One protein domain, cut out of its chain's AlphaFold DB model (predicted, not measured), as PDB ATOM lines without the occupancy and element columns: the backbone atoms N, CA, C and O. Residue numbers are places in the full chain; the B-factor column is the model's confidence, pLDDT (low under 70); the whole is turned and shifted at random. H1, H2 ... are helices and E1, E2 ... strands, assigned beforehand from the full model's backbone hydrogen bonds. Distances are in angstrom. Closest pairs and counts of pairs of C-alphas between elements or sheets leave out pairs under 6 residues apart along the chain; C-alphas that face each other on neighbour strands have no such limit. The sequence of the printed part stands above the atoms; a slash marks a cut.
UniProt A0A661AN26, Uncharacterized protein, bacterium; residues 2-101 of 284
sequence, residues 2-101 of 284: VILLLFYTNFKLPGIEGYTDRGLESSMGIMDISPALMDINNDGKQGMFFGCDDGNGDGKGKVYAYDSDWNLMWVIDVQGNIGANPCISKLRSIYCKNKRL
ATOM      1  N   VAL A   2     -93.087 -62.084 -47.134       35.84
ATOM      2  CA  VAL A   2     -93.923 -62.501 -45.973       35.84
ATOM      3  C   VAL A   2     -95.198 -63.223 -46.456       35.84
ATOM      4  O   VAL A   2     -95.814 -63.991 -45.732       35.84
ATOM      5  N   ILE A   3     -95.523 -63.068 -47.744       47.19
ATOM      6  CA  ILE A   3     -96.743 -63.555 -48.401       47.19
ATOM      7  C   ILE A   3     -96.820 -65.092 -48.445       47.19
ATOM      8  O   ILE A   3     -97.909 -65.645 -48.376       47.19
ATOM      9  N   LEU A   4     -95.686 -65.803 -48.492       39.09
ATOM     10  CA  LEU A   4     -95.688 -67.268 -48.603       39.09
ATOM     11  C   LEU A   4     -96.076 -67.986 -47.295       39.09
ATOM     12  O   LEU A   4     -96.495 -69.138 -47.349       39.09
ATOM     13  N   LEU A   5     -95.957 -67.329 -46.132       34.69
ATOM     14  CA  LEU A   5     -96.287 -67.954 -44.844       34.69
ATOM     15  C   LEU A   5     -97.783 -67.862 -44.491       34.69
ATOM     16  O   LEU A   5     -98.255 -68.635 -43.666       34.69
ATOM     17  N   LEU A   6     -98.535 -66.949 -45.116       46.09
ATOM     18  CA  LEU A   6     -99.930 -66.659 -44.748       46.09
ATOM     19  C   LEU A   6    -100.952 -67.633 -45.360       46.09
ATOM     20  O   LEU A   6    -102.016 -67.834 -44.782       46.09
ATOM     21  N   PHE A   7    -100.629 -68.301 -46.472       49.16
ATOM     22  CA  PHE A   7    -101.562 -69.216 -47.150       49.16
ATOM     23  C   PHE A   7    -101.668 -70.615 -46.514       49.16
ATOM     24  O   PHE A   7    -102.520 -71.398 -46.922       49.16
ATOM     25  N   TYR A   8    -100.846 -70.931 -45.505       40.44
ATOM     26  CA  TYR A   8    -100.962 -72.176 -44.726       40.44
ATOM     27  C   TYR A   8    -101.858 -72.049 -43.485       40.44
ATOM     28  O   TYR A   8    -102.154 -73.046 -42.831       40.44
ATOM     29  N   THR A   9    -102.308 -70.838 -43.157       38.81
ATOM     30  CA  THR A   9    -103.271 -70.583 -42.079       38.81
ATOM     31  C   THR A   9    -104.627 -70.250 -42.690       38.81
ATOM     32  O   THR A   9    -104.651 -69.564 -43.705       38.81
ATOM     33  N   ASN A  10    -105.729 -70.732 -42.099       52.50
ATOM     34  CA  ASN A  10    -107.126 -70.541 -42.533       52.50
ATOM     35  C   ASN A  10    -107.496 -69.056 -42.731       52.50
ATOM     36  O   ASN A  10    -108.147 -68.444 -41.883       52.50
ATOM     37  N   PHE A  11    -107.058 -68.453 -43.832       53.22
ATOM     38  CA  PHE A  11    -107.276 -67.047 -44.119       53.22
ATOM     39  C   PHE A  11    -108.644 -66.897 -44.780       53.22
ATOM     40  O   PHE A  11    -108.870 -67.350 -45.902       53.22
ATOM     41  N   LYS A  12    -109.577 -66.282 -44.054       63.81
ATOM     42  CA  LYS A  12    -110.908 -65.964 -44.561       63.81
ATOM     43  C   LYS A  12    -110.809 -64.655 -45.340       63.81
ATOM     44  O   LYS A  12    -110.596 -63.601 -44.749       63.81
ATOM     45  N   LEU A  13    -110.893 -64.727 -46.667       67.38
ATOM     46  CA  LEU A  13    -110.851 -63.526 -47.496       67.38
ATOM     47  C   LEU A  13    -112.185 -62.762 -47.386       67.38
ATOM     48  O   LEU A  13    -113.252 -63.381 -47.492       67.38
ATOM     49  N   PRO A  14    -112.145 -61.436 -47.175       61.34
ATOM     50  CA  PRO A  14    -113.344 -60.609 -47.126       61.34
ATOM     51  C   PRO A  14    -114.093 -60.672 -48.466       61.34
ATOM     52  O   PRO A  14    -113.487 -60.649 -49.534       61.34
ATOM     53  N   GLY A  15    -115.423 -60.784 -48.410       60.78
ATOM     54  CA  GLY A  15    -116.281 -60.903 -49.599       60.78
ATOM     55  C   GLY A  15    -116.647 -62.336 -50.013       60.78
ATOM     56  O   GLY A  15    -117.495 -62.510 -50.884       60.78
ATOM     57  N   ILE A  16    -116.099 -63.365 -49.355       61.50
ATOM     58  CA  ILE A  16    -116.531 -64.771 -49.530       61.50
ATOM     59  C   ILE A  16    -117.743 -65.113 -48.624       61.50
ATOM     60  O   ILE A  16    -118.341 -66.181 -48.721       61.50
ATOM     61  N   GLU A  17    -118.177 -64.189 -47.764       52.06
ATOM     62  CA  GLU A  17    -119.083 -64.459 -46.633       52.06
ATOM     63  C   GLU A  17    -120.589 -64.577 -46.971       52.06
ATOM     64  O   GLU A  17    -121.416 -64.628 -46.069       52.06
ATOM     65  N   GLY A  18    -120.967 -64.681 -48.248       46.16
ATOM     66  CA  GLY A  18    -122.369 -64.808 -48.681       46.16
ATOM     67  C   GLY A  18    -122.922 -66.238 -48.789       46.16
ATOM     68  O   GLY A  18    -124.087 -66.404 -49.135       46.16
ATOM     69  N   TYR A  19    -122.117 -67.272 -48.526       46.41
ATOM     70  CA  TYR A  19    -122.519 -68.682 -48.648       46.41
ATOM     71  C   TYR A  19    -122.628 -69.346 -47.270       46.41
ATOM     72  O   TYR A  19    -121.816 -70.187 -46.897       46.41
ATOM     73  N   THR A  20    -123.635 -68.961 -46.489       40.22
ATOM     74  CA  THR A  20    -123.988 -69.642 -45.234       40.22
ATOM     75  C   THR A  20    -125.298 -70.406 -45.387       40.22
ATOM     76  O   THR A  20    -126.298 -70.061 -44.762       40.22
ATOM     77  N   ASP A  21    -125.279 -71.470 -46.189       39.66
ATOM     78  CA  ASP A  21    -126.154 -72.619 -45.949       39.66
ATOM     79  C   ASP A  21    -125.348 -73.659 -45.164       39.66
ATOM     80  O   ASP A  21    -124.201 -73.960 -45.496       39.66
ATOM     81  N   ARG A  22    -125.944 -74.178 -44.083       38.94
ATOM     82  CA  ARG A  22    -125.326 -74.966 -42.991       38.94
ATOM     83  C   ARG A  22    -124.686 -76.316 -43.389       38.94
ATOM     84  O   ARG A  22    -124.480 -77.162 -42.528       38.94
ATOM     85  N   GLY A  23    -124.377 -76.544 -44.664       39.03
ATOM     86  CA  GLY A  23    -123.740 -77.764 -45.174       39.03
ATOM     87  C   GLY A  23    -122.335 -77.581 -45.759       39.03
ATOM     88  O   GLY A  23    -121.776 -78.551 -46.258       39.03
ATOM     89  N   LEU A  24    -121.767 -76.367 -45.742       40.28
ATOM     90  CA  LEU A  24    -120.609 -75.996 -46.574       40.28
ATOM     91  C   LEU A  24    -119.388 -75.484 -45.788       40.28
ATOM     92  O   LEU A  24    -118.553 -74.769 -46.333       40.28
ATOM     93  N   GLU A  25    -119.191 -75.916 -44.539       44.62
ATOM     94  CA  GLU A  25    -117.875 -75.751 -43.887       44.62
ATOM     95  C   GLU A  25    -116.769 -76.581 -44.583       44.62
ATOM     96  O   GLU A  25    -115.587 -76.355 -44.342       44.62
ATOM     97  N   SER A  26    -117.124 -77.486 -45.511       46.09
ATOM     98  CA  SER A  26    -116.170 -78.268 -46.312       46.09
ATOM     99  C   SER A  26    -115.978 -77.794 -47.762       46.09
ATOM    100  O   SER A  26    -115.292 -78.483 -48.512       46.09
ATOM    101  N   SER A  27    -116.580 -76.677 -48.196       44.69
ATOM    102  CA  SER A  27    -116.442 -76.186 -49.584       44.69
ATOM    103  C   SER A  27    -115.579 -74.944 -49.722       44.69
ATOM    104  O   SER A  27    -115.722 -74.193 -50.691       44.69
ATOM    105  N   MET A  28    -114.669 -74.703 -48.779       54.34
ATOM    106  CA  MET A  28    -113.492 -73.921 -49.133       54.34
ATOM    107  C   MET A  28    -112.726 -74.773 -50.144       54.34
ATOM    108  O   MET A  28    -111.947 -75.649 -49.773       54.34
ATOM    109  N   GLY A  29    -113.081 -74.596 -51.418       61.81
ATOM    110  CA  GLY A  29    -112.501 -75.302 -52.543       61.81
ATOM    111  C   GLY A  29    -110.984 -75.311 -52.426       61.81
ATOM    112  O   GLY A  29    -110.374 -74.347 -51.951       61.81
ATOM    113  N   ILE A  30    -110.370 -76.434 -52.785       68.19
ATOM    114  CA  ILE A  30    -108.935 -76.630 -52.600       68.19
ATOM    115  C   ILE A  30    -108.193 -75.571 -53.428       68.19
ATOM    116  O   ILE A  30    -108.216 -75.587 -54.661       68.19
ATOM    117  N   MET A  31    -107.519 -74.642 -52.748       72.75
ATOM    118  CA  MET A  31    -106.631 -73.671 -53.382       72.75
ATOM    119  C   MET A  31    -105.254 -74.300 -53.610       72.75
ATOM    120  O   MET A  31    -104.297 -74.025 -52.898       72.75
ATOM    121  N   ASP A  32    -105.158 -75.141 -54.640       74.94
ATOM    122  CA  ASP A  32    -103.902 -75.785 -55.056       74.94
ATOM    123  C   ASP A  32    -103.073 -74.932 -56.035       74.94
ATOM    124  O   ASP A  32    -102.108 -75.416 -56.636       74.94
ATOM    125  N   ILE A  33    -103.439 -73.664 -56.242       83.44
ATOM    126  CA  ILE A  33    -102.780 -72.805 -57.225       83.44
ATOM    127  C   ILE A  33    -102.094 -71.602 -56.591       83.44
ATOM    128  O   ILE A  33    -102.587 -70.987 -55.650       83.44
ATOM    129  N   SER A  34    -100.931 -71.253 -57.137       90.19
ATOM    130  CA  SER A  34    -100.197 -70.067 -56.707       90.19
ATOM    131  C   SER A  34    -100.919 -68.810 -57.199       90.19
ATOM    132  O   SER A  34    -101.224 -68.738 -58.396       90.19
ATOM    133  N   PRO A  35    -101.161 -67.810 -56.333       92.94
ATOM    134  CA  PRO A  35    -101.631 -66.515 -56.795       92.94
ATOM    135  C   PRO A  35    -100.558 -65.878 -57.673       92.94
ATOM    136  O   PRO A  35     -99.370 -66.210 -57.576       92.94
ATOM    137  N   ALA A  36    -100.953 -64.921 -58.498       93.50
ATOM    138  CA  ALA A  36     -99.981 -64.043 -59.112       93.50
ATOM    139  C   ALA A  36    -100.353 -62.572 -58.909       93.50
ATOM    140  O   ALA A  36    -101.457 -62.237 -58.474       93.50
ATOM    141  N   LEU A  37     -99.345 -61.717 -59.080       94.94
ATOM    142  CA  LEU A  37     -99.359 -60.315 -58.674       94.94
ATOM    143  C   LEU A  37     -99.140 -59.431 -59.897       94.94
ATOM    144  O   LEU A  37     -98.226 -59.680 -60.685       94.94
ATOM    145  N   MET A  38     -99.984 -58.418 -60.066       94.06
ATOM    146  CA  MET A  38     -99.900 -57.456 -61.165       94.06
ATOM    147  C   MET A  38    -100.686 -56.193 -60.816       94.06
ATOM    148  O   MET A  38    -101.642 -56.255 -60.057       94.06
ATOM    149  N   ASP A  39    -100.306 -55.062 -61.400       95.75
ATOM    150  CA  ASP A  39    -101.134 -53.858 -61.408       95.75
ATOM    151  C   ASP A  39    -102.360 -54.056 -62.324       95.75
ATOM    152  O   ASP A  39    -102.247 -54.082 -63.553       95.75
ATOM    153  N   ILE A  40    -103.521 -54.309 -61.707       93.06
ATOM    154  CA  ILE A  40    -104.759 -54.720 -62.390       93.06
ATOM    155  C   ILE A  40    -105.514 -53.502 -62.944       93.06
ATOM    156  O   ILE A  40    -106.086 -53.569 -64.034       93.06
ATOM    157  N   ASN A  41    -105.525 -52.394 -62.201       93.00
ATOM    158  CA  ASN A  41    -106.271 -51.163 -62.494       93.00
ATOM    159  C   ASN A  41    -105.381 -50.010 -62.997       93.00
ATOM    160  O   ASN A  41    -105.911 -48.943 -63.302       93.00
ATOM    161  N   ASN A  42    -104.075 -50.234 -63.166       93.50
ATOM    162  CA  ASN A  42    -103.090 -49.246 -63.602       93.50
ATOM    163  C   ASN A  42    -102.951 -48.066 -62.620       93.50
ATOM    164  O   ASN A  42    -102.811 -46.917 -63.049       93.50
ATOM    165  N   ASP A  43    -103.020 -48.349 -61.315       96.12
ATOM    166  CA  ASP A  43    -102.822 -47.370 -60.239       96.12
ATOM    167  C   ASP A  43    -101.378 -47.347 -59.693       96.12
ATOM    168  O   ASP A  43    -101.054 -46.562 -58.799       96.12
ATOM    169  N   GLY A  44    -100.494 -48.175 -60.254       96.94
ATOM    170  CA  GLY A  44     -99.104 -48.327 -59.839       96.94
ATOM    171  C   GLY A  44     -98.899 -49.288 -58.664       96.94
ATOM    172  O   GLY A  44     -97.754 -49.481 -58.244       96.94
ATOM    173  N   LYS A  45     -99.958 -49.905 -58.130       97.12
ATOM    174  CA  LYS A  45     -99.898 -50.858 -57.017       97.12
ATOM    175  C   LYS A  45    -100.155 -52.283 -57.502       97.12
ATOM    176  O   LYS A  45    -100.835 -52.530 -58.490       97.12
ATOM    177  N   GLN A  46     -99.583 -53.264 -56.805       96.44
ATOM    178  CA  GLN A  46     -99.814 -54.672 -57.131       96.44
ATOM    179  C   GLN A  46    -101.134 -55.144 -56.523       96.44
ATOM    180  O   GLN A  46    -101.273 -55.177 -55.304       96.44
ATOM    181  N   GLY A  47    -102.065 -55.552 -57.380       96.38
ATOM    182  CA  GLY A  47    -103.192 -56.399 -57.015       96.38
ATOM    183  C   GLY A  47    -102.826 -57.881 -57.091       96.38
ATOM    184  O   GLY A  47    -101.725 -58.265 -57.507       96.38
ATOM    185  N   MET A  48    -103.774 -58.730 -56.708       96.00
ATOM    186  CA  MET A  48    -103.616 -60.180 -56.679       96.00
ATOM    187  C   MET A  48    -104.725 -60.869 -57.465       96.00
ATOM    188  O   MET A  48    -105.887 -60.477 -57.414       96.00
ATOM    189  N   PHE A  49    -104.366 -61.947 -58.155       93.62
ATOM    190  CA  PHE A  49    -105.301 -62.800 -58.871       93.62
ATOM    191  C   PHE A  49    -105.038 -64.268 -58.559       93.62
ATOM    192  O   PHE A  49    -103.896 -64.733 -58.542       93.62
ATOM    193  N   PHE A  50    -106.112 -65.015 -58.338       93.81
ATOM    194  CA  PHE A  50    -106.062 -66.462 -58.181       93.81
ATOM    195  C   PHE A  50    -107.377 -67.086 -58.646       93.81
ATOM    196  O   PHE A  50    -108.426 -66.446 -58.693       93.81
ATOM    197  N   GLY A  51    -107.297 -68.350 -59.032       93.00
ATOM    198  CA  GLY A  51    -108.448 -69.190 -59.318       93.00
ATOM    199  C   GLY A  51    -108.706 -70.149 -58.160       93.00
ATOM    200  O   GLY A  51    -107.800 -70.495 -57.406       93.00
ATOM    201  N   CYS A  52    -109.942 -70.591 -58.031       91.12
ATOM    202  CA  CYS A  52    -110.340 -71.631 -57.100       91.12
ATOM    203  C   CYS A  52    -111.288 -72.582 -57.836       91.12
ATOM    204  O   CYS A  52    -112.227 -72.134 -58.499       91.12
ATOM    205  N   ASP A  53    -111.001 -73.879 -57.764       88.44
ATOM    206  CA  ASP A  53    -111.975 -74.922 -58.089       88.44
ATOM    207  C   ASP A  53    -112.915 -75.024 -56.881       88.44
ATOM    208  O   ASP A  53    -112.432 -75.072 -55.750       88.44
ATOM    209  N   ASP A  54    -114.232 -75.006 -57.087       82.81
ATOM    210  CA  ASP A  54    -115.192 -75.071 -55.974       82.81
ATOM    211  C   ASP A  54    -115.202 -76.448 -55.277       82.81
ATOM    212  O   ASP A  54    -115.818 -76.621 -54.224       82.81
ATOM    213  N   GLY A  55    -114.471 -77.420 -55.837       81.00
ATOM    214  CA  GLY A  55    -114.208 -78.719 -55.237       81.00
ATOM    215  C   GLY A  55    -115.383 -79.690 -55.319       81.00
ATOM    216  O   GLY A  55    -115.257 -80.817 -54.841       81.00
ATOM    217  N   ASN A  56    -116.503 -79.309 -55.941       84.06
ATOM    218  CA  ASN A  56    -117.680 -80.179 -56.050       84.06
ATOM    219  C   ASN A  56    -117.597 -81.149 -57.252       84.06
ATOM    220  O   ASN A  56    -118.423 -82.053 -57.385       84.06
ATOM    221  N   GLY A  57    -116.587 -80.990 -58.117       84.81
ATOM    222  CA  GLY A  57    -116.350 -81.857 -59.273       84.81
ATOM    223  C   GLY A  57    -117.300 -81.631 -60.456       84.81
ATOM    224  O   GLY A  57    -117.227 -82.387 -61.428       84.81
ATOM    225  N   ASP A  58    -118.146 -80.600 -60.423       87.88
ATOM    226  CA  ASP A  58    -119.029 -80.208 -61.527       87.88
ATOM    227  C   ASP A  58    -118.266 -79.539 -62.686       87.88
ATOM    228  O   ASP A  58    -118.812 -79.307 -63.770       87.88
ATOM    229  N   GLY A  59    -116.970 -79.297 -62.472       87.75
ATOM    230  CA  GLY A  59    -116.094 -78.648 -63.423       87.75
ATOM    231  C   GLY A  59    -116.424 -77.174 -63.563       87.75
ATOM    232  O   GLY A  59    -116.359 -76.662 -64.676       87.75
ATOM    233  N   LYS A  60    -116.778 -76.491 -62.479       88.25
ATOM    234  CA  LYS A  60    -116.821 -75.038 -62.389       88.25
ATOM    235  C   LYS A  60    -115.745 -74.551 -61.429       88.25
ATOM    236  O   LYS A  60    -115.259 -75.256 -60.552       88.25
ATOM    237  N   GLY A  61    -115.329 -73.319 -61.646       91.44
ATOM    238  CA  GLY A  61    -114.419 -72.625 -60.760       91.44
ATOM    239  C   GLY A  61    -114.681 -71.136 -60.823       91.44
ATOM    240  O   GLY A  61    -115.471 -70.656 -61.637       91.44
ATOM    241  N   LYS A  62    -113.987 -70.393 -59.973       92.56
ATOM    242  CA  LYS A  62    -114.045 -68.934 -59.942       92.56
ATOM    243  C   LYS A  62    -112.646 -68.359 -60.023       92.56
ATOM    244  O   LYS A  62    -111.715 -68.902 -59.432       92.56
ATOM    245  N   VAL A  63    -112.500 -67.260 -60.750       92.81
ATOM    246  CA  VAL A  63    -111.294 -66.429 -60.737       92.81
ATOM    247  C   VAL A  63    -111.619 -65.142 -60.002       92.81
ATOM    248  O   VAL A  63    -112.603 -64.480 -60.324       92.81
ATOM    249  N   TYR A  64    -110.783 -64.808 -59.027       94.75
ATOM    250  CA  TYR A  64    -110.917 -63.623 -58.195       94.75
ATOM    251  C   TYR A  64    -109.792 -62.644 -58.506       94.75
ATOM    252  O   TYR A  64    -108.643 -63.055 -58.707       94.75
ATOM    253  N   ALA A  65    -110.119 -61.357 -58.486       95.88
ATOM    254  CA  ALA A  65    -109.147 -60.277 -58.496       95.88
ATOM    255  C   ALA A  65    -109.360 -59.365 -57.295       95.88
ATOM    256  O   ALA A  65    -110.477 -58.916 -57.036       95.88
ATOM    257  N   TYR A  66    -108.268 -59.083 -56.599       95.94
ATOM    258  CA  TYR A  66    -108.212 -58.171 -55.470       95.94
ATOM    259  C   TYR A  66    -107.254 -57.025 -55.789       95.94
ATOM    260  O   TYR A  66    -106.232 -57.238 -56.450       95.94
ATOM    261  N   ASP A  67    -107.580 -55.826 -55.320       96.75
ATOM    262  CA  ASP A  67    -106.669 -54.682 -55.381       96.75
ATOM    263  C   ASP A  67    -105.545 -54.801 -54.327       96.75
ATOM    264  O   ASP A  67    -105.418 -55.812 -53.628       96.75
ATOM    265  N   SER A  68    -104.694 -53.778 -54.223       96.31
ATOM    266  CA  SER A  68    -103.595 -53.752 -53.248       96.31
ATOM    267  C   SER A  68    -104.050 -53.695 -51.789       96.31
ATOM    268  O   SER A  68    -103.266 -53.995 -50.889       96.31
ATOM    269  N   ASP A  69    -105.296 -53.284 -51.566       95.62
ATOM    270  CA  ASP A  69    -105.900 -53.079 -50.254       95.62
ATOM    271  C   ASP A  69    -106.797 -54.274 -49.871       95.62
ATOM    272  O   ASP A  69    -107.484 -54.237 -48.851       95.62
ATOM    273  N   TRP A  70    -106.737 -55.366 -50.648       94.06
ATOM    274  CA  TRP A  70    -107.514 -56.599 -50.483       94.06
ATOM    275  C   TRP A  70    -109.025 -56.421 -50.657       94.06
ATOM    276  O   TRP A  70    -109.801 -57.260 -50.191       94.06
ATOM    277  N   ASN A  71    -109.458 -55.387 -51.380       94.31
ATOM    278  CA  ASN A  71    -110.849 -55.274 -51.796       94.31
ATOM    279  C   ASN A  71    -111.086 -56.131 -53.035       94.31
ATOM    280  O   ASN A  71    -110.306 -56.119 -53.993       94.31
ATOM    281  N   LEU A  72    -112.192 -56.874 -53.027       95.12
ATOM    282  CA  LEU A  72    -112.614 -57.665 -54.172       95.12
ATOM    283  C   LEU A  72    -113.000 -56.729 -55.325       95.12
ATOM    284  O   LEU A  72    -113.983 -55.998 -55.234       95.12
ATOM    285  N   MET A  73    -112.246 -56.781 -56.421       95.56
ATOM    286  CA  MET A  73    -112.519 -55.979 -57.613       95.56
ATOM    287  C   MET A  73    -113.593 -56.631 -58.482       95.56
ATOM    288  O   MET A  73    -114.547 -55.977 -58.900       95.56
ATOM    289  N   TRP A  74    -113.424 -57.919 -58.787       96.00
ATOM    290  CA  TRP A  74    -114.358 -58.690 -59.607       96.00
ATOM    291  C   TRP A  74    -114.179 -60.199 -59.412       96.00
ATOM    292  O   TRP A  74    -113.148 -60.678 -58.928       96.00
ATOM    293  N   VAL A  75    -115.205 -60.946 -59.831       94.81
ATOM    294  CA  VAL A  75    -115.242 -62.413 -59.858       94.81
ATOM    295  C   VAL A  75    -115.755 -62.865 -61.215       94.81
ATOM    296  O   VAL A  75    -116.732 -62.314 -61.720       94.81
ATOM    297  N   ILE A  76    -115.102 -63.866 -61.800       94.88
ATOM    298  CA  ILE A  76    -115.537 -64.489 -63.052       94.88
ATOM    299  C   ILE A  76    -115.733 -65.981 -62.815       94.88
ATOM    300  O   ILE A  76    -114.806 -66.671 -62.383       94.88
ATOM    301  N   ASP A  77    -116.923 -66.478 -63.145       92.94
ATOM    302  CA  ASP A  77    -117.184 -67.910 -63.221       92.94
ATOM    303  C   ASP A  77    -116.489 -68.491 -64.453       92.94
ATOM    304  O   ASP A  77    -116.632 -67.998 -65.576       92.94
ATOM    305  N   VAL A  78    -115.740 -69.568 -64.253       91.69
ATOM    306  CA  VAL A  78    -115.067 -70.290 -65.329       91.69
ATOM    307  C   VAL A  78    -115.599 -71.709 -65.423       91.69
ATOM    308  O   VAL A  78    -115.809 -72.394 -64.424       91.69
ATOM    309  N   GLN A  79    -115.802 -72.172 -66.657       91.38
ATOM    310  CA  GLN A  79    -116.087 -73.576 -66.918       91.38
ATOM    311  C   GLN A  79    -114.776 -74.359 -67.019       91.38
ATOM    312  O   GLN A  79    -113.946 -74.151 -67.909       91.38
ATOM    313  N   GLY A  80    -114.620 -75.305 -66.113       86.12
ATOM    314  CA  GLY A  80    -113.522 -76.244 -66.010       86.12
ATOM    315  C   GLY A  80    -112.879 -76.256 -64.637       86.12
ATOM    316  O   GLY A  80    -112.772 -75.226 -63.980       86.12
ATOM    317  N   ASN A  81    -112.338 -77.414 -64.268       84.56
ATOM    318  CA  ASN A  81    -111.431 -77.524 -63.134       84.56
ATOM    319  C   ASN A  81    -110.190 -76.651 -63.366       84.56
ATOM    320  O   ASN A  81    -109.469 -76.809 -64.365       84.56
ATOM    321  N   ILE A  82    -109.913 -75.756 -62.421       86.25
ATOM    322  CA  ILE A  82    -108.746 -74.875 -62.456       86.25
ATOM    323  C   ILE A  82    -107.550 -75.638 -61.882       86.25
ATOM    324  O   ILE A  82    -107.280 -75.620 -60.691       86.25
ATOM    325  N   GLY A  83    -106.826 -76.345 -62.752       84.62
ATOM    326  CA  GLY A  83    -105.672 -77.166 -62.355       84.62
ATOM    327  C   GLY A  83    -104.304 -76.543 -62.641       84.62
ATOM    328  O   GLY A  83    -103.309 -77.270 -62.667       84.62
ATOM    329  N   ALA A  84    -104.249 -75.255 -62.979       84.75
ATOM    330  CA  ALA A  84    -103.023 -74.559 -63.352       84.75
ATOM    331  C   ALA A  84    -103.003 -73.144 -62.773       84.75
ATOM    332  O   ALA A  84    -104.041 -72.486 -62.716       84.75
ATOM    333  N   ASN A  85    -101.804 -72.679 -62.420       87.25
ATOM    334  CA  ASN A  85    -101.588 -71.310 -61.969       87.25
ATOM    335  C   ASN A  85    -102.042 -70.317 -63.054       87.25
ATOM    336  O   ASN A  85    -101.768 -70.551 -64.240       87.25
ATOM    337  N   PRO A  86    -102.721 -69.223 -62.675       85.50
ATOM    338  CA  PRO A  86    -103.097 -68.185 -63.618       85.50
ATOM    339  C   PRO A  86    -101.844 -67.519 -64.193       85.50
ATOM    340  O   PRO A  86    -100.850 -67.316 -63.493       85.50
ATOM    341  N   CYS A  87    -101.897 -67.144 -65.469       84.50
ATOM    342  CA  CYS A  87    -100.899 -66.269 -66.070       84.50
ATOM    343  C   CYS A  87    -101.570 -65.051 -66.705       84.50
ATOM    344  O   CYS A  87    -102.651 -65.151 -67.294       84.50
ATOM    345  N   ILE A  88    -100.915 -63.897 -66.578       81.31
ATOM    346  CA  ILE A  88    -101.360 -62.661 -67.215       81.31
ATOM    347  C   ILE A  88    -100.430 -62.320 -68.368       81.31
ATOM    348  O   ILE A  88     -99.206 -62.388 -68.256       81.31
ATOM    349  N   SER A  89    -101.040 -61.939 -69.485       81.50
ATOM    350  CA  SER A  89    -100.354 -61.338 -70.620       81.50
ATOM    351  C   SER A  89    -100.558 -59.824 -70.626       81.50
ATOM    352  O   SER A  89    -101.626 -59.325 -70.267       81.50
ATOM    353  N   LYS A  90     -99.560 -59.089 -71.133       68.06
ATOM    354  CA  LYS A  90     -99.585 -57.627 -71.332       68.06
ATOM    355  C   LYS A  90    -100.798 -57.144 -72.149       68.06
ATOM    356  O   LYS A  90    -101.179 -55.985 -72.052       68.06
ATOM    357  N   LEU A  91    -101.444 -58.042 -72.899       60.88
ATOM    358  CA  LEU A  91    -102.678 -57.801 -73.657       60.88
ATOM    359  C   LEU A  91    -103.968 -57.814 -72.802       60.88
ATOM    360  O   LEU A  91    -105.046 -58.043 -73.343       60.88
ATOM    361  N   ARG A  92    -103.884 -57.614 -71.474       61.81
ATOM    362  CA  ARG A  92    -105.023 -57.665 -70.522       61.81
ATOM    363  C   ARG A  92    -105.874 -58.941 -70.631       61.81
ATOM    364  O   ARG A  92    -107.050 -58.954 -70.285       61.81
ATOM    365  N   SER A  93    -105.273 -60.023 -71.119       63.84
ATOM    366  CA  SER A  93    -105.922 -61.323 -71.269       63.84
ATOM    367  C   SER A  93    -105.459 -62.239 -70.142       63.84
ATOM    368  O   SER A  93    -104.254 -62.359 -69.896       63.84
ATOM    369  N   ILE A  94    -106.416 -62.876 -69.470       64.12
ATOM    370  CA  ILE A  94    -106.173 -63.823 -68.379       64.12
ATOM    371  C   ILE A  94    -106.341 -65.233 -68.931       64.12
ATOM    372  O   ILE A  94    -107.363 -65.543 -69.544       64.12
ATOM    373  N   TYR A  95    -105.345 -66.091 -68.711       63.88
ATOM    374  CA  TYR A  95    -105.397 -67.482 -69.150       63.88
ATOM    375  C   TYR A  95    -105.378 -68.430 -67.951       63.88
ATOM    376  O   TYR A  95    -104.410 -68.485 -67.192       63.88
ATOM    377  N   CYS A  96    -106.430 -69.243 -67.843       61.62
ATOM    378  CA  CYS A  96    -106.492 -70.402 -66.956       61.62
ATOM    379  C   CYS A  96    -106.565 -71.660 -67.827       61.62
ATOM    380  O   CYS A  96    -107.523 -71.871 -68.571       61.62
ATOM    381  N   LYS A  97    -105.521 -72.494 -67.800       55.16
ATOM    382  CA  LYS A  97    -105.456 -73.673 -68.671       55.16
ATOM    383  C   LYS A  97    -106.315 -74.810 -68.111       55.16
ATOM    384  O   LYS A  97    -105.951 -75.433 -67.119       55.16
ATOM    385  N   ASN A  98    -107.405 -75.129 -68.807       49.91
ATOM    386  CA  ASN A  98    -108.287 -76.251 -68.484       49.91
ATOM    387  C   ASN A  98    -107.672 -77.597 -68.942       49.91
ATOM    388  O   ASN A  98    -107.164 -77.726 -70.062       49.91
ATOM    389  N   LYS A  99    -107.684 -78.619 -68.075       41.34
ATOM    390  CA  LYS A  99    -107.194 -79.976 -68.382       41.34
ATOM    391  C   LYS A  99    -108.349 -80.858 -68.875       41.34
ATOM    392  O   LYS A  99    -109.051 -81.468 -68.077       41.34
ATOM    393  N   ARG A 100    -108.442 -81.092 -70.189       35.25
ATOM    394  CA  ARG A 100    -109.073 -82.313 -70.735       35.25
ATOM    395  C   ARG A 100    -108.219 -82.954 -71.826       35.25
ATOM    396  O   ARG A 100    -108.336 -82.628 -72.996       35.25
ATOM    397  N   LEU A 101    -107.401 -83.929 -71.421       26.50
ATOM    398  CA  LEU A 101    -106.925 -85.018 -72.278       26.50
ATOM    399  C   LEU A 101    -106.887 -86.304 -71.439       26.50
ATOM    400  O   LEU A 101    -106.047 -86.447 -70.547       26.50
TER     401      LEU A 101
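Overview. This is residues 2 to 101 of the 284 residues of an uncharacterized protein of bacterium (UniProt A0A661AN26). With little regular structure, the domain is a strongly twisted sheet of four strands, E1 to E4, with the small hairpin E5 and E6 over one face near E1, H1 set off toward the side of the other face without being on the sheet, and a long unnamed stretch, residues 7 to 35, that leads from H1 out beyond one end of the sheet at residues 20 to 25 and back to E1. Residues 20 to 25 stick out. The printed part has 100 residues, 35 in named elements, in the order H1 E1 E2 E3 E4 E5 E6, mostly strand. It is compact, with a radius of gyration of the C-alphas of 14.0 A and spans of 41 by 34 by 24 A.

Arrangement. E1, residues 36 to 38, E2, 47 to 53, E3, 60 to 66, and E4, 72 to 79, form a meander, each strand the antiparallel neighbour of the one before. Within hydrogen-bond range are N 36 and O 49, 2.9 A, N 50 and O 64, 3.2 A, and N 63 and O 76, 2.9 A. E5, residues 87 to 89, and E6, 93 to 95, form an antiparallel hairpin, with N 95 and O 87 within hydrogen-bond range at 3.2 A. The closest C-alphas of E1 and E5, Ala 36 and Cys 87, are 7.4 A apart. H1, residues 3 to 6, is not on the sheet and is too short for an O i to N i+4 pair.

Along the chain. From first to last C-alpha, E2 measures 20.5 A, E3 20.2 A and E4 20.7 A. C-alpha 3 is at (-96.743, -63.555, -48.401) and C-alpha 95 at (-105.397, -67.482, -69.150).

Size, cuts and confidence. The C-alphas farthest apart, Arg 22 and Lys 90, are 42.0 A apart. The printed part has no cut; the link H1 to E1 is long. Residues 2 to 30 and 90 to 101 have pLDDT under 70.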